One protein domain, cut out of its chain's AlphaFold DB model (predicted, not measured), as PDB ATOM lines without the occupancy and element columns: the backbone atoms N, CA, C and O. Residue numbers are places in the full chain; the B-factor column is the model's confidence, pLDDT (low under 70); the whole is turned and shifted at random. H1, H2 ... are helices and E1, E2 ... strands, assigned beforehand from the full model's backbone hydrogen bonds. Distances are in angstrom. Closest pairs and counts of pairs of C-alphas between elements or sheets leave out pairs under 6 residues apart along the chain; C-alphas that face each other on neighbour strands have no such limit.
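What this domain is: This is residues 13 to 79, 111 to 142 and 216 to 252 of the 297 residues of an uncharacterized protein of Tieghemostelium lacteum (UniProt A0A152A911). A compact body joins a small twisted sheet, E3 E4 E5 E6, to a layer of crossed helices: H5 runs along the edge strand E3, H1 crosses H5, H3 crosses H1, and the short H2 lies out at the body's rim. To one side of the sheet the short strand pair E1 and E2 forms a ribbon, and beyond E1 a single helical arm, residues 66 to 79 with H4, sticks out and makes the length. The printed part has 136 residues with five named helices and six named strands, in the order H1 H2 H3 E1 H4 E2 H5 E3 E4 E5 E6; both sheets are antiparallel, the larger in the order E3 E4 E5 E6, and the class is mixed, helices and strands. The whole is loose, with a radius of gyration of the C-alphas of 18.3 A, and its outline is flat, spanning 63 by 45 by 24 A.

Where its parts are: H1, residues 13 to 28, begins with C-alpha 13 at (-23.980, -6.585, -1.125) and is 22.3 A long from first to last C-alpha. H2 holds residues 35 to 41, H3 residues 49 to 57 and E1 residues 60 to 63. H4, residues 67 to 79, is 18.8 A long and ends with C-alpha 79 at (1.220, 33.755, 5.060). After the first cut come E2, residues 112 to 115, H5, residues 117 to 130 and 19.9 A long, and E3, residues 135 to 139 and 13.8 A long. After the second cut come E4, residues 220 to 226 and 19.1 A long, E5, residues 229 to 235 and 19.0 A long, and E6, residues 244 to 246, ending with C-alpha 246 at (-11.716, -7.756, -26.495).

How they stand to each other: H1 is the hub, touching three helices. With residues 16 to 19 alone it touches H3, about perpendicular at 89 degrees; the closest C-alphas are those of Tyr 16 and Ala 55, 5.2 A apart. With residues 19 to 22 alone it only just touches H2, with 3 pairs of C-alphas within 8 A, the closest those of Val 22 and His 41 at 7.0 A. H5, with residues 123 to 127 alone, touches H1 at a steep tilt of 48 degrees, the same way; C-alphas 24 and 127 are the closest, 6.4 A apart. H1 only grazes the sheet E3 E4 E5 E6 with residues 27 to 28. H5 is on that sheet at a height over the sheet of 7.3 A and runs along the strands, at 13 degrees to E3 on the local plane; the closest C-alphas of H5 and E3 are those of Ser 124 and Phe 137, 5.2 A apart. Across E3 and E4, N 138 and O 223 are 2.9 A apart. E4, E5 and E6 form a meander, each strand the antiparallel neighbour of the one before, with two hairpins; N 222 and O 233 are 2.7 A apart, and N 244 and O 234 are 2.8 A apart. E1 and E2 are antiparallel neighbours, with N 114 and O 61 at 2.8 A. H4 touches no helix. Every O i to N i+4 pair is within hydrogen-bond range in H1, H3, H4 and H5; in H2 2 of 3 are.

The domain as a whole: The C-alphas of Asn 79 and Pro 252 are the two farthest apart, at 64.9 A. Without residues 66 to 79, which stand free, the body spans 45 by 41 by 23 A. Residues 80 to 110 are not printed, with 29.2 A between C-alphas 79 and 111, nor are residues 143 to 215, with 16.2 A between C-alphas 142 and 216. Of the links that are printed whole, none is long. The mean pLDDT of the printed part is 76.6; residues under 70 are 62 to 79, 111 to 113, 141 to 142, 216 to 218 and 237 to 252.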
ATOM      1  N   TRP A  13     -25.141  -5.843  -0.591       71.12
ATOM      2  CA  TRP A  13     -23.980  -6.585  -1.125       71.12
ATOM      3  C   TRP A  13     -24.332  -8.000  -1.637       71.12
ATOM      4  O   TRP A  13     -23.725  -8.501  -2.581       71.12
ATOM      5  N   LYS A  14     -25.354  -8.637  -1.045       79.00
ATOM      6  CA  LYS A  14     -25.884  -9.939  -1.479       79.00
ATOM      7  C   LYS A  14     -26.460  -9.907  -2.899       79.00
ATOM      8  O   LYS A  14     -26.182 -10.817  -3.671       79.00
ATOM      9  N   SER A  15     -27.207  -8.862  -3.249       81.56
ATOM     10  CA  SER A  15     -27.753  -8.651  -4.594       81.56
ATOM     11  C   SER A  15     -26.637  -8.577  -5.632       81.56
ATOM     12  O   SER A  15     -26.699  -9.234  -6.670       81.56
ATOM     13  N   TYR A  16     -25.563  -7.847  -5.314       87.56
ATOM     14  CA  TYR A  16     -24.408  -7.721  -6.203       87.56
ATOM     15  C   TYR A  16     -23.678  -9.053  -6.367       87.56
ATOM     16  O   TYR A  16     -23.288  -9.389  -7.479       87.56
ATOM     17  N   CYS A  17     -23.568  -9.857  -5.303       87.19
ATOM     18  CA  CYS A  17     -23.002 -11.204  -5.401       87.19
ATOM     19  C   CYS A  17     -23.782 -12.095  -6.379       87.19
ATOM     20  O   CYS A  17     -23.157 -12.788  -7.175       87.19
ATOM     21  N   TYR A  18     -25.120 -12.048  -6.378       90.00
ATOM     22  CA  TYR A  18     -25.921 -12.806  -7.349       90.00
ATOM     23  C   TYR A  18     -25.704 -12.329  -8.785       90.00
ATOM     24  O   TYR A  18     -25.550 -13.149  -9.688       90.00
ATOM     25  N   ILE A  19     -25.633 -11.011  -8.989       90.25
ATOM     26  CA  ILE A  19     -25.309 -10.429 -10.295       90.25
ATOM     27  C   ILE A  19     -23.922 -10.899 -10.757       90.25
ATOM     28  O   ILE A  19     -23.762 -11.298 -11.908       90.25
ATOM     29  N   TYR A  20     -22.925 -10.903  -9.870       91.94
ATOM     30  CA  TYR A  20     -21.583 -11.383 -10.196       91.94
ATOM     31  C   TYR A  20     -21.553 -12.874 -10.515       91.94
ATOM     32  O   TYR A  20     -20.878 -13.252 -11.464       91.94
ATOM     33  N   ASP A  21     -22.273 -13.708  -9.767       92.38
ATOM     34  CA  ASP A  21     -22.321 -15.152 -10.009       92.38
ATOM     35  C   ASP A  21     -22.890 -15.465 -11.400       92.38
ATOM     36  O   ASP A  21     -22.251 -16.175 -12.174       92.38
ATOM     37  N   VAL A  22     -24.013 -14.840 -11.770       92.19
ATOM     38  CA  VAL A  22     -24.592 -14.975 -13.118       92.19
ATOM     39  C   VAL A  22     -23.630 -14.450 -14.190       92.19
ATOM     40  O   VAL A  22     -23.423 -15.083 -15.225       92.19
ATOM     41  N   ALA A  23     -22.981 -13.311 -13.935       91.31
ATOM     42  CA  ALA A  23     -21.985 -12.761 -14.847       91.31
ATOM     43  C   ALA A  23     -20.791 -13.719 -15.037       91.31
ATOM     44  O   ALA A  23     -20.272 -13.845 -16.144       91.31
ATOM     45  N   ILE A  24     -20.360 -14.420 -13.986       92.69
ATOM     46  CA  ILE A  24     -19.273 -15.401 -14.061       92.69
ATOM     47  C   ILE A  24     -19.662 -16.586 -14.939       92.69
ATOM     48  O   ILE A  24     -18.831 -17.024 -15.733       92.69
ATOM     49  N   ASP A  25     -20.895 -17.078 -14.855       92.12
ATOM     50  CA  ASP A  25     -21.351 -18.185 -15.701       92.12
ATOM     51  C   ASP A  25     -21.267 -17.820 -17.190       92.12
ATOM     52  O   ASP A  25     -20.729 -18.576 -18.006       92.12
ATOM     53  N   PHE A  26     -21.707 -16.614 -17.553       91.38
ATOM     54  CA  PHE A  26     -21.555 -16.107 -18.918       91.38
ATOM     55  C   PHE A  26     -20.087 -15.928 -19.309       91.38
ATOM     56  O   PHE A  26     -19.679 -16.325 -20.404       91.38
ATOM     57  N   LEU A  27     -19.265 -15.414 -18.392       89.75
ATOM     58  CA  LEU A  27     -17.839 -15.225 -18.621       89.75
ATOM     59  C   LEU A  27     -17.119 -16.552 -18.878       89.75
ATOM     60  O   LEU A  27     -16.303 -16.658 -19.795       89.75
ATOM     61  N   LEU A  28     -17.440 -17.581 -18.096       90.69
ATOM     62  CA  LEU A  28     -16.910 -18.926 -18.272       90.69
ATOM     63  C   LEU A  28     -17.357 -19.534 -19.594       90.69
ATOM     64  O   LEU A  28     -16.586 -20.282 -20.182       90.69
ATOM     65  N   ASN A  29     -18.527 -19.173 -20.112       89.94
ATOM     66  CA  ASN A  29     -18.985 -19.574 -21.442       89.94
ATOM     67  C   ASN A  29     -18.429 -18.702 -22.579       89.94
ATOM     68  O   ASN A  29     -18.714 -18.984 -23.739       89.94
ATOM     69  N   LEU A  30     -17.588 -17.705 -22.269       87.62
ATOM     70  CA  LEU A  30     -17.087 -16.710 -23.226       87.62
ATOM     71  C   LEU A  30     -18.230 -15.998 -23.971       87.62
ATOM     72  O   LEU A  30     -18.105 -15.648 -25.141       87.62
ATOM     73  N   TYR A  31     -19.357 -15.819 -23.286       87.81
ATOM     74  CA  TYR A  31     -20.556 -15.192 -23.817       87.81
ATOM     75  C   TYR A  31     -20.722 -13.803 -23.215       87.81
ATOM     76  O   TYR A  31     -20.566 -13.647 -22.008       87.81
ATOM     77  N   MET A  32     -21.031 -12.802 -24.041       83.75
ATOM     78  CA  MET A  32     -21.275 -11.428 -23.595       83.75
ATOM     79  C   MET A  32     -22.759 -11.261 -23.255       83.75
ATOM     80  O   MET A  32     -23.570 -11.235 -24.181       83.75
ATOM     81  N   PRO A  33     -23.135 -11.160 -21.970       83.81
ATOM     82  CA  PRO A  33     -24.541 -11.133 -21.612       83.81
ATOM     83  C   PRO A  33     -25.165  -9.764 -21.867       83.81
ATOM     84  O   PRO A  33     -24.557  -8.714 -21.619       83.81
ATOM     85  N   THR A  34     -26.408  -9.801 -22.333       85.25
ATOM     86  CA  THR A  34     -27.315  -8.655 -22.403       85.25
ATOM     87  C   THR A  34     -28.143  -8.549 -21.122       85.25
ATOM     88  O   THR A  34     -28.181  -9.476 -20.311       85.25
ATOM     89  N   VAL A  35     -28.845  -7.428 -20.934       82.56
ATOM     90  CA  VAL A  35     -29.778  -7.267 -19.803       82.56
ATOM     91  C   VAL A  35     -30.866  -8.348 -19.829       82.56
ATOM     92  O   VAL A  35     -31.186  -8.916 -18.787       82.56
ATOM     93  N   ASP A  36     -31.365  -8.702 -21.013       85.94
ATOM     94  CA  ASP A  36     -32.379  -9.749 -21.182       85.94
ATOM     95  C   ASP A  36     -31.851 -11.130 -20.767       85.94
ATOM     96  O   ASP A  36     -32.603 -11.969 -20.273       85.94
ATOM     97  N   ASP A  37     -30.548 -11.381 -20.912       88.62
ATOM     98  CA  ASP A  37     -29.944 -12.620 -20.421       88.62
ATOM     99  C   ASP A  37     -29.898 -12.654 -18.896       88.62
ATOM    100  O   ASP A  37     -30.211 -13.684 -18.304       88.62
ATOM    101  N   PHE A  38     -29.610 -11.528 -18.238       87.31
ATOM    102  CA  PHE A  38     -29.724 -11.441 -16.780       87.31
ATOM    103  C   PHE A  38     -31.159 -11.662 -16.297       87.31
ATOM    104  O   PHE A  38     -31.349 -12.328 -15.282       87.31
ATOM    105  N   GLN A  39     -32.166 -11.184 -17.035       88.12
ATOM    106  CA  GLN A  39     -33.584 -11.394 -16.701       88.12
ATOM    107  C   GLN A  39     -34.008 -12.868 -16.727       88.12
ATOM    108  O   GLN A  39     -34.983 -13.231 -16.073       88.12
ATOM    109  N   LYS A  40     -33.278 -13.741 -17.435       88.88
ATOM    110  CA  LYS A  40     -33.542 -15.192 -17.440       88.88
ATOM    111  C   LYS A  40     -33.076 -15.888 -16.158       88.88
ATOM    112  O   LYS A  40     -33.572 -16.968 -15.845       88.88
ATOM    113  N   HIS A  41     -32.116 -15.301 -15.443       87.44
ATOM    114  CA  HIS A  41     -31.460 -15.922 -14.285       87.44
ATOM    115  C   HIS A  41     -31.717 -15.190 -12.962       87.44
ATOM    116  O   HIS A  41     -31.649 -15.804 -11.899       87.44
ATOM    117  N   LEU A  42     -32.003 -13.890 -13.015       86.69
ATOM    118  CA  LEU A  42     -32.291 -13.045 -11.862       86.69
ATOM    119  C   LEU A  42     -33.767 -12.640 -11.850       86.69
ATOM    120  O   LEU A  42     -34.442 -12.658 -12.878       86.69
ATOM    121  N   SER A  43     -34.277 -12.235 -10.685       84.38
ATOM    122  CA  SER A  43     -35.610 -11.629 -10.614       84.38
ATOM    123  C   SER A  43     -35.662 -10.349 -11.454       84.38
ATOM    124  O   SER A  43     -34.653  -9.661 -11.612       84.38
ATOM    125  N   GLN A  44     -36.849  -9.987 -11.949       78.56
ATOM    126  CA  GLN A  44     -37.049  -8.772 -12.752       78.56
ATOM    127  C   GLN A  44     -36.577  -7.498 -12.030       78.56
ATOM    128  O   GLN A  44     -36.116  -6.555 -12.664       78.56
ATOM    129  N   GLU A  45     -36.657  -7.494 -10.700       81.12
ATOM    130  CA  GLU A  45     -36.160  -6.415  -9.851       81.12
ATOM    131  C   GLU A  45     -34.628  -6.315  -9.875       81.12
ATOM    132  O   GLU A  45     -34.105  -5.221 -10.031       81.12
ATOM    133  N   LEU A  46     -33.906  -7.442  -9.794       80.62
ATOM    134  CA  LEU A  46     -32.436  -7.505  -9.809       80.62
ATOM    135  C   LEU A  46     -31.836  -7.365 -11.211       80.62
ATOM    136  O   LEU A  46     -30.746  -6.819 -11.370       80.62
ATOM    137  N   ALA A  47     -32.545  -7.841 -12.230       81.06
ATOM    138  CA  ALA A  47     -32.154  -7.765 -13.634       81.06
ATOM    139  C   ALA A  47     -32.418  -6.380 -14.259       81.06
ATOM    140  O   ALA A  47     -32.659  -6.250 -15.462       81.06
ATOM    141  N   ASN A  48     -32.398  -5.338 -13.430       83.88
ATOM    142  CA  ASN A  48     -32.490  -3.956 -13.857       83.88
ATOM    143  C   ASN A  48     -31.104  -3.466 -14.303       83.88
ATOM    144  O   ASN A  48     -30.108  -3.634 -13.592       83.88
ATOM    145  N   LYS A  49     -31.056  -2.813 -15.469       82.19
ATOM    146  CA  LYS A  49     -29.850  -2.203 -16.038       82.19
ATOM    147  C   LYS A  49     -29.095  -1.343 -15.021       82.19
ATOM    148  O   LYS A  49     -27.873  -1.449 -14.944       82.19
ATOM    149  N   ASP A  50     -29.799  -0.539 -14.230       81.06
ATOM    150  CA  ASP A  50     -29.190   0.398 -13.281       81.06
ATOM    151  C   ASP A  50     -28.571  -0.315 -12.079       81.06
ATOM    152  O   ASP A  50     -27.512   0.086 -11.593       81.06
ATOM    153  N   ILE A  51     -29.175  -1.418 -11.635       83.75
ATOM    154  CA  ILE A  51     -28.654  -2.227 -10.530       83.75
ATOM    155  C   ILE A  51     -27.430  -3.017 -10.991       83.75
ATOM    156  O   ILE A  51     -26.412  -3.022 -10.303       83.75
ATOM    157  N   ILE A  52     -27.484  -3.622 -12.183       84.31
ATOM    158  CA  ILE A  52     -26.330  -4.307 -12.785       84.31
ATOM    159  C   ILE A  52     -25.180  -3.311 -12.976       84.31
ATOM    160  O   ILE A  52     -24.049  -3.570 -12.563       84.31
ATOM    161  N   ARG A  53     -25.475  -2.133 -13.533       81.31
ATOM    162  CA  ARG A  53     -24.515  -1.037 -13.687       81.31
ATOM    163  C   ARG A  53     -23.904  -0.646 -12.338       81.31
ATOM    164  O   ARG A  53     -22.682  -0.593 -12.226       81.31
ATOM    165  N   SER A  54     -24.723  -0.437 -11.308       81.62
ATOM    166  CA  SER A  54     -24.266  -0.073  -9.957       81.62
ATOM    167  C   SER A  54     -23.385  -1.154  -9.328       81.62
ATOM    168  O   SER A  54     -22.318  -0.847  -8.787       81.62
ATOM    169  N   ALA A  55     -23.757  -2.428  -9.486       85.19
ATOM    170  CA  ALA A  55     -22.956  -3.557  -9.033       85.19
ATOM    171  C   ALA A  55     -21.556  -3.527  -9.661       85.19
ATOM    172  O   ALA A  55     -20.562  -3.646  -8.943       85.19
ATOM    173  N   PHE A  56     -21.435  -3.305 -10.970       86.00
ATOM    174  CA  PHE A  56     -20.129  -3.269 -11.636       86.00
ATOM    175  C   PHE A  56     -19.353  -1.962 -11.411       86.00
ATOM    176  O   PHE A  56     -18.126  -2.000 -11.317       86.00
ATOM    177  N   TYR A  57     -20.022  -0.827 -11.206       82.31
ATOM    178  CA  TYR A  57     -19.355   0.405 -10.776       82.31
ATOM    179  C   TYR A  57     -18.747   0.287  -9.373       82.31
ATOM    180  O   TYR A  57     -17.637   0.767  -9.152       82.31
ATOM    181  N   SER A  58     -19.399  -0.432  -8.451       80.38
ATOM    182  CA  SER A  58     -18.881  -0.658  -7.088       80.38
ATOM    183  C   SER A  58     -17.574  -1.473  -7.035       80.38
ATOM    184  O   SER A  58     -16.881  -1.517  -6.011       80.38
ATOM    185  N   THR A  59     -17.199  -2.100  -8.155       82.06
ATOM    186  CA  THR A  59     -15.927  -2.819  -8.308       82.06
ATOM    187  C   THR A  59     -14.742  -1.871  -8.440       82.06
ATOM    188  O   THR A  59     -13.597  -2.289  -8.252       82.06
ATOM    189  N   PHE A  60     -14.999  -0.593  -8.712       82.19
ATOM    190  CA  PHE A  60     -13.990   0.435  -8.854       82.19
ATOM    191  C   PHE A  60     -14.084   1.457  -7.730       82.19
ATOM    192  O   PHE A  60     -15.147   1.739  -7.185       82.19
ATOM    193  N   TYR A  61     -12.945   2.047  -7.397       75.69
ATOM    194  CA  TYR A  61     -12.894   3.224  -6.548       75.69
ATOM    195  C   TYR A  61     -11.806   4.166  -7.042       75.69
ATOM    196  O   TYR A  61     -10.792   3.745  -7.609       75.69
ATOM    197  N   THR A  62     -11.995   5.452  -6.800       65.94
ATOM    198  CA  THR A  62     -11.005   6.466  -7.129       65.94
ATOM    199  C   THR A  62     -10.262   6.888  -5.870       65.94
ATOM    200  O   THR A  62     -10.820   6.935  -4.772       65.94
ATOM    201  N   LYS A  63      -8.964   7.185  -5.990       60.91
ATOM    202  CA  LYS A  63      -8.289   8.021  -4.990       60.91
ATOM    203  C   LYS A  63      -8.026   9.362  -5.639       60.91
ATOM    204  O   LYS A  63      -7.133   9.467  -6.480       60.91
ATOM    205  N   GLN A  64      -8.761  10.389  -5.223       55.91
ATOM    206  CA  GLN A  64      -8.320  11.753  -5.477       55.91
ATOM    207  C   GLN A  64      -6.981  11.950  -4.766       55.91
ATOM    208  O   GLN A  64      -6.848  11.713  -3.562       55.91
ATOM    209  N   HIS A  65      -5.950  12.318  -5.521       53.22
ATOM    210  CA  HIS A  65      -4.647  12.593  -4.942       53.22
ATOM    211  C   HIS A  65      -4.781  13.863  -4.087       53.22
ATOM    212  O   HIS A  65      -4.850  14.969  -4.615       53.22
ATOM    213  N   GLN A  66      -4.852  13.711  -2.760       46.31
ATOM    214  CA  GLN A  66      -4.924  14.804  -1.777       46.31
ATOM    215  C   GLN A  66      -3.623  15.642  -1.722       46.31
ATOM    216  O   GLN A  66      -3.109  15.952  -0.647       46.31
ATOM    217  N   GLN A  67      -3.045  16.034  -2.859       51.06
ATOM    218  CA  GLN A  67      -1.992  17.054  -2.876       51.06
ATOM    219  C   GLN A  67      -2.554  18.448  -2.542       51.06
ATOM    220  O   GLN A  67      -1.817  19.297  -2.043       51.06
ATOM    221  N   GLN A  68      -3.866  18.664  -2.698       51.97
ATOM    222  CA  GLN A  68      -4.499  19.959  -2.425       51.97
ATOM    223  C   GLN A  68      -4.567  20.327  -0.929       51.97
ATOM    224  O   GLN A  68      -4.355  21.492  -0.595       51.97
ATOM    225  N   GLN A  69      -4.754  19.375  -0.002       50.19
ATOM    226  CA  GLN A  69      -4.795  19.715   1.434       50.19
ATOM    227  C   GLN A  69      -3.410  20.046   2.011       50.19
ATOM    228  O   GLN A  69      -3.293  20.941   2.847       50.19
ATOM    229  N   LYS A  70      -2.337  19.403   1.527       52.56
ATOM    230  CA  LYS A  70      -0.971  19.721   1.982       52.56
ATOM    231  C   LYS A  70      -0.457  21.054   1.430       52.56
ATOM    232  O   LYS A  70       0.214  21.777   2.163       52.56
ATOM    233  N   GLN A  71      -0.803  21.427   0.193       55.06
ATOM    234  CA  GLN A  71      -0.402  22.725  -0.367       55.06
ATOM    235  C   GLN A  71      -1.195  23.906   0.218       55.06
ATOM    236  O   GLN A  71      -0.613  24.969   0.433       55.06
ATOM    237  N   GLN A  72      -2.482  23.741   0.553       55.56
ATOM    238  CA  GLN A  72      -3.228  24.797   1.255       55.56
ATOM    239  C   GLN A  72      -2.759  24.981   2.709       55.56
ATOM    240  O   GLN A  72      -2.642  26.118   3.162       55.56
ATOM    241  N   GLN A  73      -2.389  23.903   3.416       53.47
ATOM    242  CA  GLN A  73      -1.786  24.020   4.752       53.47
ATOM    243  C   GLN A  73      -0.383  24.656   4.718       53.47
ATOM    244  O   GLN A  73      -0.058  25.450   5.600       53.47
ATOM    245  N   GLN A  74       0.426  24.404   3.681       53.56
ATOM    246  CA  GLN A  74       1.717  25.091   3.516       53.56
ATOM    247  C   GLN A  74       1.567  26.575   3.138       53.56
ATOM    248  O   GLN A  74       2.316  27.406   3.654       53.56
ATOM    249  N   LYS A  75       0.566  26.948   2.326       54.75
ATOM    250  CA  LYS A  75       0.286  28.365   2.021       54.75
ATOM    251  C   LYS A  75      -0.213  29.154   3.239       54.75
ATOM    252  O   LYS A  75       0.142  30.323   3.382       54.75
ATOM    253  N   GLN A  76      -0.961  28.539   4.157       53.78
ATOM    254  CA  GLN A  76      -1.362  29.210   5.404       53.78
ATOM    255  C   GLN A  76      -0.196  29.381   6.395       53.78
ATOM    256  O   GLN A  76      -0.142  30.393   7.096       53.78
ATOM    257  N   GLN A  77       0.789  28.476   6.409       53.84
ATOM    258  CA  GLN A  77       1.995  28.657   7.232       53.84
ATOM    259  C   GLN A  77       2.949  29.727   6.674       53.84
ATOM    260  O   GLN A  77       3.526  30.478   7.459       53.84
ATOM    261  N   GLN A  78       3.058  29.888   5.350       52.66
ATOM    262  CA  GLN A  78       3.870  30.964   4.756       52.66
ATOM    263  C   GLN A  78       3.232  32.357   4.915       52.66
ATOM    264  O   GLN A  78       3.931  33.318   5.234       52.66
ATOM    265  N   ASN A  79       1.903  32.476   4.813       51.78
ATOM    266  CA  ASN A  79       1.220  33.755   5.060       51.78
ATOM    267  C   ASN A  79       1.226  34.173   6.541       51.78
ATOM    268  O   ASN A  79       1.129  35.361   6.845       51.78
ATOM    269  N   GLU A 111      -7.103  11.664 -11.218       52.16
ATOM    270  CA  GLU A 111      -7.891  10.709 -10.472       52.16
ATOM    271  C   GLU A 111      -7.434   9.307 -10.884       52.16
ATOM    272  O   GLU A 111      -7.651   8.848 -12.003       52.16
ATOM    273  N   ALA A 112      -6.715   8.633  -9.987       65.69
ATOM    274  CA  ALA A 112      -6.298   7.261 -10.223       65.69
ATOM    275  C   ALA A 112      -7.449   6.317  -9.860       65.69
ATOM    276  O   ALA A 112      -7.976   6.372  -8.745       65.69
ATOM    277  N   ILE A 113      -7.805   5.441 -10.800       69.88
ATOM    278  CA  ILE A 113      -8.887   4.461 -10.648       69.88
ATOM    279  C   ILE A 113      -8.305   3.102 -10.318       69.88
ATOM    280  O   ILE A 113      -7.426   2.584 -11.019       69.88
ATOM    281  N   TYR A 114      -8.819   2.539  -9.235       77.62
ATOM    282  CA  TYR A 114      -8.379   1.303  -8.625       77.62
ATOM    283  C   TYR A 114      -9.515   0.288  -8.631       77.62
ATOM    284  O   TYR A 114     -10.687   0.640  -8.548       77.62
ATOM    285  N   VAL A 115      -9.144  -0.986  -8.692       82.31
ATOM    286  CA  VAL A 115     -10.081  -2.101  -8.536       82.31
ATOM    287  C   VAL A 115     -10.207  -2.423  -7.049       82.31
ATOM    288  O   VAL A 115      -9.199  -2.525  -6.340       82.31
ATOM    289  N   ASN A 116     -11.436  -2.589  -6.573       84.62
ATOM    290  CA  ASN A 116     -11.752  -3.067  -5.237       84.62
ATOM    291  C   ASN A 116     -11.155  -4.471  -5.047       84.62
ATOM    292  O   ASN A 116     -11.513  -5.424  -5.741       84.62
ATOM    293  N   LYS A 117     -10.219  -4.593  -4.102       80.62
ATOM    294  CA  LYS A 117      -9.473  -5.835  -3.868       80.62
ATOM    295  C   LYS A 117     -10.381  -6.976  -3.408       80.62
ATOM    296  O   LYS A 117     -10.197  -8.091  -3.875       80.62
ATOM    297  N   ALA A 118     -11.358  -6.689  -2.548       84.69
ATOM    298  CA  ALA A 118     -12.282  -7.698  -2.034       84.69
ATOM    299  C   ALA A 118     -13.182  -8.242  -3.148       84.69
ATOM    300  O   ALA A 118     -13.370  -9.451  -3.256       84.69
ATOM    301  N   TRP A 119     -13.669  -7.355  -4.025       88.94
ATOM    302  CA  TRP A 119     -14.401  -7.769  -5.220       88.94
ATOM    303  C   TRP A 119     -13.536  -8.648  -6.128       88.94
ATOM    304  O   TRP A 119     -13.966  -9.726  -6.524       88.94
ATOM    305  N   LEU A 120     -12.298  -8.229  -6.420       89.25
ATOM    306  CA  LEU A 120     -11.401  -8.991  -7.289       89.25
ATOM    307  C   LEU A 120     -11.094 -10.378  -6.713       89.25
ATOM    308  O   LEU A 120     -11.104 -11.359  -7.448       89.25
ATOM    309  N   GLU A 121     -10.830 -10.468  -5.410       87.94
ATOM    310  CA  GLU A 121     -10.585 -11.740  -4.724       87.94
ATOM    311  C   GLU A 121     -11.808 -12.659  -4.791       87.94
ATOM    312  O   GLU A 121     -11.665 -13.821  -5.173       87.94
ATOM    313  N   TYR A 122     -13.003 -12.131  -4.506       91.56
ATOM    314  CA  TYR A 122     -14.265 -12.859  -4.646       91.56
ATOM    315  C   TYR A 122     -14.457 -13.379  -6.076       91.56
ATOM    316  O   TYR A 122     -14.613 -14.582  -6.292       91.56
ATOM    317  N   PHE A 123     -14.389 -12.481  -7.057       91.75
ATOM    318  CA  PHE A 123     -14.677 -12.775  -8.458       91.75
ATOM    319  C   PHE A 123     -13.674 -13.786  -9.033       91.75
ATOM    320  O   PHE A 123     -14.063 -14.788  -9.635       91.75
ATOM    321  N   SER A 124     -12.373 -13.599  -8.768       92.19
ATOM    322  CA  SER A 124     -11.324 -14.545  -9.166       92.19
ATOM    323  C   SER A 124     -11.478 -15.910  -8.491       92.19
ATOM    324  O   SER A 124     -11.333 -16.932  -9.164       92.19
ATOM    325  N   SER A 125     -11.783 -15.948  -7.188       93.75
ATOM    326  CA  SER A 125     -11.980 -17.205  -6.455       93.75
ATOM    327  C   SER A 125     -13.190 -17.976  -6.978       93.75
ATOM    328  O   SER A 125     -13.143 -19.201  -7.088       93.75
ATOM    329  N   ARG A 126     -14.276 -17.276  -7.308       94.69
ATOM    330  CA  ARG A 126     -15.509 -17.890  -7.799       94.69
ATOM    331  C   ARG A 126     -15.335 -18.466  -9.206       94.69
ATOM    332  O   ARG A 126     -15.736 -19.603  -9.436       94.69
ATOM    333  N   ILE A 127     -14.633 -17.753 -10.092       93.75
ATOM    334  CA  ILE A 127     -14.208 -18.264 -11.408       93.75
ATOM    335  C   ILE A 127     -13.373 -19.536 -11.259       93.75
ATOM    336  O   ILE A 127     -13.621 -20.524 -11.951       93.75
ATOM    337  N   GLN A 128     -12.383 -19.535 -10.362       93.81
ATOM    338  CA  GLN A 128     -11.548 -20.713 -10.117       93.81
ATOM    339  C   GLN A 128     -12.381 -21.895  -9.617       93.81
ATOM    340  O   GLN A 128     -12.251 -22.991 -10.154       93.81
ATOM    341  N   ALA A 129     -13.277 -21.673  -8.655       93.94
ATOM    342  CA  ALA A 129     -14.130 -22.725  -8.114       93.94
ATOM    343  C   ALA A 129     -15.066 -23.329  -9.178       93.94
ATOM    344  O   ALA A 129     -15.085 -24.546  -9.353       93.94
ATOM    345  N   LEU A 130     -15.802 -22.491  -9.920       93.81
ATOM    346  CA  LEU A 130     -16.768 -22.940 -10.931       93.81
ATOM    347  C   LEU A 130     -16.093 -23.603 -12.141       93.81
ATOM    348  O   LEU A 130     -16.625 -24.555 -12.703       93.81
ATOM    349  N   SER A 131     -14.889 -23.157 -12.503       92.19
ATOM    350  CA  SER A 131     -14.090 -23.775 -13.569       92.19
ATOM    351  C   SER A 131     -13.247 -24.969 -13.116       92.19
ATOM    352  O   SER A 131     -12.422 -25.443 -13.894       92.19
ATOM    353  N   GLN A 132     -13.382 -25.438 -11.870       92.50
ATOM    354  CA  GLN A 132     -12.558 -26.524 -11.318       92.50
ATOM    355  C   GLN A 132     -11.044 -26.252 -11.458       92.50
ATOM    356  O   GLN A 132     -10.259 -27.131 -11.810       92.50
ATOM    357  N   ASN A 133     -10.632 -25.010 -11.193       89.06
ATOM    358  CA  ASN A 133      -9.269 -24.484 -11.323       89.06
ATOM    359  C   ASN A 133      -8.698 -24.471 -12.753       89.06
ATOM    360  O   ASN A 133      -7.496 -24.269 -12.931       89.06
ATOM    361  N   GLN A 134      -9.534 -24.637 -13.781       88.56
ATOM    362  CA  GLN A 134      -9.099 -24.559 -15.181       88.56
ATOM    363  C   GLN A 134      -8.981 -23.118 -15.690       88.56
ATOM    364  O   GLN A 134      -8.303 -22.874 -16.692       88.56
ATOM    365  N   CYS A 135      -9.633 -22.163 -15.017       91.50
ATOM    366  CA  CYS A 135      -9.576 -20.751 -15.373       91.50
ATOM    367  C   CYS A 135      -8.858 -19.902 -14.319       91.50
ATOM    368  O   CYS A 135      -8.989 -20.125 -13.116       91.50
ATOM    369  N   THR A 136      -8.145 -18.862 -14.763       90.19
ATOM    370  CA  THR A 136      -7.594 -17.835 -13.862       90.19
ATOM    371  C   THR A 136      -7.972 -16.442 -14.332       90.19
ATOM    372  O   THR A 136      -7.728 -16.119 -15.492       90.19
ATOM    373  N   PHE A 137      -8.484 -15.606 -13.431       90.44
ATOM    374  CA  PHE A 137      -8.877 -14.226 -13.716       90.44
ATOM    375  C   PHE A 137      -7.971 -13.234 -12.981       90.44
ATOM    376  O   PHE A 137      -7.767 -13.365 -11.770       90.44
ATOM    377  N   LYS A 138      -7.383 -12.273 -13.706       86.75
ATOM    378  CA  LYS A 138      -6.392 -11.320 -13.175       86.75
ATOM    379  C   LYS A 138      -6.558  -9.934 -13.795       86.75
ATOM    380  O   LYS A 138      -6.907  -9.812 -14.960       86.75
ATOM    381  N   VAL A 139      -6.209  -8.885 -13.050       82.88
ATOM    382  CA  VAL A 139      -6.098  -7.520 -13.599       82.88
ATOM    383  C   VAL A 139      -4.929  -7.463 -14.583       82.88
ATOM    384  O   VAL A 139      -3.816  -7.889 -14.249       82.88
ATOM    385  N   LYS A 140      -5.146  -6.896 -15.776       80.31
ATOM    386  CA  LYS A 140      -4.074  -6.657 -16.745       80.31
ATOM    387  C   LYS A 140      -3.128  -5.600 -16.179       80.31
ATOM    388  O   LYS A 140      -3.463  -4.421 -16.074       80.31
ATOM    389  N   LYS A 141      -1.919  -6.009 -15.793       68.06
ATOM    390  CA  LYS A 141      -0.873  -5.062 -15.398       68.06
ATOM    391  C   LYS A 141      -0.283  -4.443 -16.663       68.06
ATOM    392  O   LYS A 141       0.471  -5.099 -17.376       68.06
ATOM    393  N   LEU A 142      -0.597  -3.177 -16.920       46.59
ATOM    394  CA  LEU A 142       0.188  -2.357 -17.840       46.59
ATOM    395  C   LEU A 142       1.592  -2.236 -17.242       46.59
ATOM    396  O   LEU A 142       1.770  -1.677 -16.157       46.59
ATOM    397  N   TYR A 216     -14.853   6.429 -19.741       52.41
ATOM    398  CA  TYR A 216     -13.420   6.142 -19.893       52.41
ATOM    399  C   TYR A 216     -12.668   6.065 -18.564       52.41
ATOM    400  O   TYR A 216     -11.636   5.400 -18.467       52.41
ATOM    401  N   ARG A 217     -13.174   6.737 -17.526       62.81
ATOM    402  CA  ARG A 217     -12.601   6.649 -16.185       62.81
ATOM    403  C   ARG A 217     -12.690   5.202 -15.672       62.81
ATOM    404  O   ARG A 217     -11.670   4.622 -15.296       62.81
ATOM    405  N   TYR A 218     -13.864   4.583 -15.699       65.38
ATOM    406  CA  TYR A 218     -14.097   3.305 -15.010       65.38
ATOM    407  C   TYR A 218     -13.859   2.041 -15.845       65.38
ATOM    408  O   TYR A 218     -14.225   0.947 -15.424       65.38
ATOM    409  N   GLU A 219     -13.178   2.149 -16.983       72.44
ATOM    410  CA  GLU A 219     -12.803   0.989 -17.789       72.44
ATOM    411  C   GLU A 219     -11.469   0.381 -17.337       72.44
ATOM    412  O   GLU A 219     -10.439   1.055 -17.201       72.44
ATOM    413  N   LYS A 220     -11.468  -0.939 -17.117       75.94
ATOM    414  CA  LYS A 220     -10.251  -1.716 -16.857       75.94
ATOM    415  C   LYS A 220     -10.257  -3.026 -17.624       75.94
ATOM    416  O   LYS A 220     -11.251  -3.747 -17.652       75.94
ATOM    417  N   ASP A 221      -9.086  -3.348 -18.162       82.94
ATOM    418  CA  ASP A 221      -8.809  -4.638 -18.773       82.94
ATOM    419  C   ASP A 221      -8.414  -5.681 -17.719       82.94
ATOM    420  O   ASP A 221      -7.553  -5.470 -16.852       82.94
ATOM    421  N   PHE A 222      -8.973  -6.866 -17.882       85.94
ATOM    422  CA  PHE A 222      -8.681  -8.083 -17.152       85.94
ATOM    423  C   PHE A 222      -8.261  -9.166 -18.140       85.94
ATOM    424  O   PHE A 222      -8.521  -9.085 -19.339       85.94
ATOM    425  N   ILE A 223      -7.572 -10.178 -17.631       87.31
ATOM    426  CA  ILE A 223      -7.159 -11.354 -18.382       87.31
ATOM    427  C   ILE A 223      -7.833 -12.560 -17.743       87.31
ATOM    428  O   ILE A 223      -7.605 -12.841 -16.562       87.31
ATOM    429  N   LEU A 224      -8.615 -13.287 -18.537       89.25
ATOM    430  CA  LEU A 224      -9.063 -14.638 -18.225       89.25
ATOM    431  C   LEU A 224      -8.202 -15.624 -19.003       89.25
ATOM    432  O   LEU A 224      -8.223 -15.651 -20.226       89.25
ATOM    433  N   MET A 225      -7.452 -16.454 -18.292       87.25
ATOM    434  CA  MET A 225      -6.844 -17.641 -18.882       87.25
ATOM    435  C   MET A 225      -7.877 -18.756 -18.830       87.25
ATOM    436  O   MET A 225      -8.300 -19.101 -17.730       87.25
ATOM    437  N   LYS A 226      -8.256 -19.324 -19.975       87.31
ATOM    438  CA  LYS A 226      -9.134 -20.499 -20.066       87.31
ATOM    439  C   LYS A 226      -8.525 -21.488 -21.053       87.31
ATOM    440  O   LYS A 226      -8.216 -21.117 -22.182       87.31
ATOM    441  N   ASN A 227      -8.310 -22.735 -20.629       85.12
ATOM    442  CA  ASN A 227      -7.710 -23.795 -21.459       85.12
ATOM    443  C   ASN A 227      -6.356 -23.398 -22.088       85.12
ATOM    444  O   ASN A 227      -6.071 -23.720 -23.238       85.12
ATOM    445  N   GLY A 228      -5.539 -22.635 -21.353       78.81
ATOM    446  CA  GLY A 228      -4.243 -22.138 -21.831       78.81
ATOM    447  C   GLY A 228      -4.307 -20.932 -22.777       78.81
ATOM    448  O   GLY A 228      -3.256 -20.395 -23.119       78.81
ATOM    449  N   LYS A 229      -5.500 -20.456 -23.155       83.75
ATOM    450  CA  LYS A 229      -5.677 -19.271 -24.006       83.75
ATOM    451  C   LYS A 229      -6.017 -18.023 -23.172       83.75
ATOM    452  O   LYS A 229      -6.871 -18.120 -22.285       83.75
ATOM    453  N   PRO A 230      -5.357 -16.873 -23.411       84.25
ATOM    454  CA  PRO A 230      -5.697 -15.608 -22.767       84.25
ATOM    455  C   PRO A 230      -6.866 -14.916 -23.479       84.25
ATOM    456  O   PRO A 230      -6.857 -14.757 -24.694       84.25
ATOM    457  N   TYR A 231      -7.831 -14.426 -22.707       84.81
ATOM    458  CA  TYR A 231      -8.939 -13.596 -23.173       84.81
ATOM    459  C   TYR A 231      -8.878 -12.250 -22.458       84.81
ATOM    460  O   TYR A 231      -8.791 -12.217 -21.225       84.81
ATOM    461  N   ILE A 232      -8.902 -11.143 -23.209       84.44
ATOM    462  CA  ILE A 232      -8.980  -9.808 -22.610       84.44
ATOM    463  C   ILE A 232     -10.445  -9.456 -22.393       84.44
ATOM    464  O   ILE A 232     -11.278  -9.542 -23.295       84.44
ATOM    465  N   ILE A 233     -10.741  -9.074 -21.161       85.12
ATOM    466  CA  ILE A 233     -12.080  -8.742 -20.699       85.12
ATOM    467  C   ILE A 233     -12.032  -7.306 -20.225       85.12
ATOM    468  O   ILE A 233     -11.305  -6.994 -19.284       85.12
ATOM    469  N   THR A 234     -12.799  -6.435 -20.853       84.06
ATOM    470  CA  THR A 234     -12.926  -5.050 -20.420       84.06
ATOM    471  C   THR A 234     -14.217  -4.927 -19.625       84.06
ATOM    472  O   THR A 234     -15.302  -5.132 -20.164       84.06
ATOM    473  N   LEU A 235     -14.119  -4.613 -18.334       78.81
ATOM    474  CA  LEU A 235     -15.302  -4.271 -17.542       78.81
ATOM    475  C   LEU A 235     -15.695  -2.830 -17.874       78.81
ATOM    476  O   LEU A 235     -14.912  -1.916 -17.616       78.81
ATOM    477  N   SER A 236     -16.877  -2.654 -18.468       74.12
ATOM    478  CA  SER A 236     -17.463  -1.346 -18.790       74.12
ATOM    479  C   SER A 236     -18.963  -1.387 -18.456       74.12
ATOM    480  O   SER A 236     -19.756  -1.869 -19.265       74.12
ATOM    481  N   PRO A 237     -19.367  -0.941 -17.252       65.12
ATOM    482  CA  PRO A 237     -20.738  -1.079 -16.727       65.12
ATOM    483  C   PRO A 237     -21.822  -0.264 -17.463       65.12
ATOM    484  O   PRO A 237     -23.000  -0.324 -17.111       65.12
ATOM    485  N   GLU A 238     -21.450   0.505 -18.481       61.25
ATOM    486  CA  GLU A 238     -22.266   1.534 -19.139       61.25
ATOM    487  C   GLU A 238     -23.547   1.026 -19.818       61.25
ATOM    488  O   GLU A 238     -24.541   1.751 -19.907       61.25
ATOM    489  N   TRP A 239     -23.564  -0.231 -20.262       54.12
ATOM    490  CA  TRP A 239     -24.671  -0.783 -21.053       54.12
ATOM    491  C   TRP A 239     -25.551  -1.774 -20.287       54.12
ATOM    492  O   TRP A 239     -26.422  -2.398 -20.883       54.12
ATOM    493  N   GLY A 240     -25.345  -1.931 -18.974       54.53
ATOM    494  CA  GLY A 240     -25.910  -3.066 -18.230       54.53
ATOM    495  C   GLY A 240     -25.300  -4.406 -18.645       54.53
ATOM    496  O   GLY A 240     -25.773  -5.453 -18.214       54.53
ATOM    497  N   SER A 241     -24.247  -4.373 -19.470       60.72
ATOM    498  CA  SER A 241     -23.403  -5.524 -19.738       60.72
ATOM    499  C   SER A 241     -22.189  -5.461 -18.803       60.72
ATOM    500  O   SER A 241     -21.511  -4.433 -18.745       60.72
ATOM    501  N   PRO A 242     -21.914  -6.526 -18.041       61.00
ATOM    502  CA  PRO A 242     -20.855  -6.579 -17.038       61.00
ATOM    503  C   PRO A 242     -19.451  -6.484 -17.646       61.00
ATOM    504  O   PRO A 242     -18.536  -5.953 -17.020       61.00
ATOM    505  N   PHE A 243     -19.267  -6.999 -18.862       69.62
ATOM    506  CA  PHE A 243     -17.982  -7.063 -19.547       69.62
ATOM    507  C   PHE A 243     -18.157  -7.058 -21.060       69.62
ATOM    508  O   PHE A 243     -19.111  -7.614 -21.589       69.62
ATOM    509  N   HIS A 244     -17.146  -6.533 -21.742       67.50
ATOM    510  CA  HIS A 244     -16.930  -6.696 -23.170       67.50
ATOM    511  C   HIS A 244     -15.730  -7.615 -23.381       67.50
ATOM    512  O   HIS A 244     -14.701  -7.483 -22.707       67.50
ATOM    513  N   PHE A 245     -15.836  -8.539 -24.331       61.25
ATOM    514  CA  PHE A 245     -14.681  -9.311 -24.771       61.25
ATOM    515  C   PHE A 245     -13.924  -8.493 -25.799       61.25
ATOM    516  O   PHE A 245     -14.444  -8.171 -26.865       61.25
ATOM    517  N   LYS A 246     -12.670  -8.184 -25.487       63.19
ATOM    518  CA  LYS A 246     -11.716  -7.756 -26.495       63.19
ATOM    519  C   LYS A 246     -10.889  -8.985 -26.820       63.19
ATOM    520  O   LYS A 246      -9.916  -9.303 -26.144       63.19
ATOM    521  N   GLU A 247     -11.347  -9.754 -27.795       45.09
ATOM    522  CA  GLU A 247     -10.563 -10.858 -28.338       45.09
ATOM    523  C   GLU A 247      -9.169 -10.332 -28.723       45.09
ATOM    524  O   GLU A 247      -9.054  -9.278 -29.352       45.09
ATOM    525  N   VAL A 248      -8.099 -11.011 -28.298       55.28
ATOM    526  CA  VAL A 248      -6.744 -10.660 -28.737       55.28
ATOM    527  C   VAL A 248      -6.030 -11.889 -29.264       55.28
ATOM    528  O   VAL A 248      -5.605 -12.748 -28.498       55.28
ATOM    529  N   VAL A 249      -5.900 -11.847 -30.595       44.72
ATOM    530  CA  VAL A 249      -4.776 -12.246 -31.447       44.72
ATOM    531  C   VAL A 249      -4.226 -13.634 -31.159       44.72
ATOM    532  O   VAL A 249      -3.491 -13.839 -30.195       44.72
ATOM    533  N   ASP A 250      -4.520 -14.555 -32.080       37.34
ATOM    534  CA  ASP A 250      -3.771 -15.794 -32.246       37.34
ATOM    535  C   ASP A 250      -2.275 -15.484 -32.167       37.34
ATOM    536  O   ASP A 250      -1.693 -14.869 -33.060       37.34
ATOM    537  N   ILE A 251      -1.645 -15.892 -31.070       45.91
ATOM    538  CA  ILE A 251      -0.194 -15.957 -31.007       45.91
ATOM    539  C   ILE A 251       0.147 -17.192 -31.841       45.91
ATOM    540  O   ILE A 251      -0.198 -18.299 -31.410       45.91
ATOM    541  N   PRO A 252       0.751 -17.053 -33.037       38.28
ATOM    542  CA  PRO A 252       1.084 -18.212 -33.842       38.28
ATOM    543  C   PRO A 252       1.972 -19.132 -33.010       38.28
ATOM    544  O   PRO A 252       2.976 -18.701 -32.434       38.28
TER     545      PRO A 252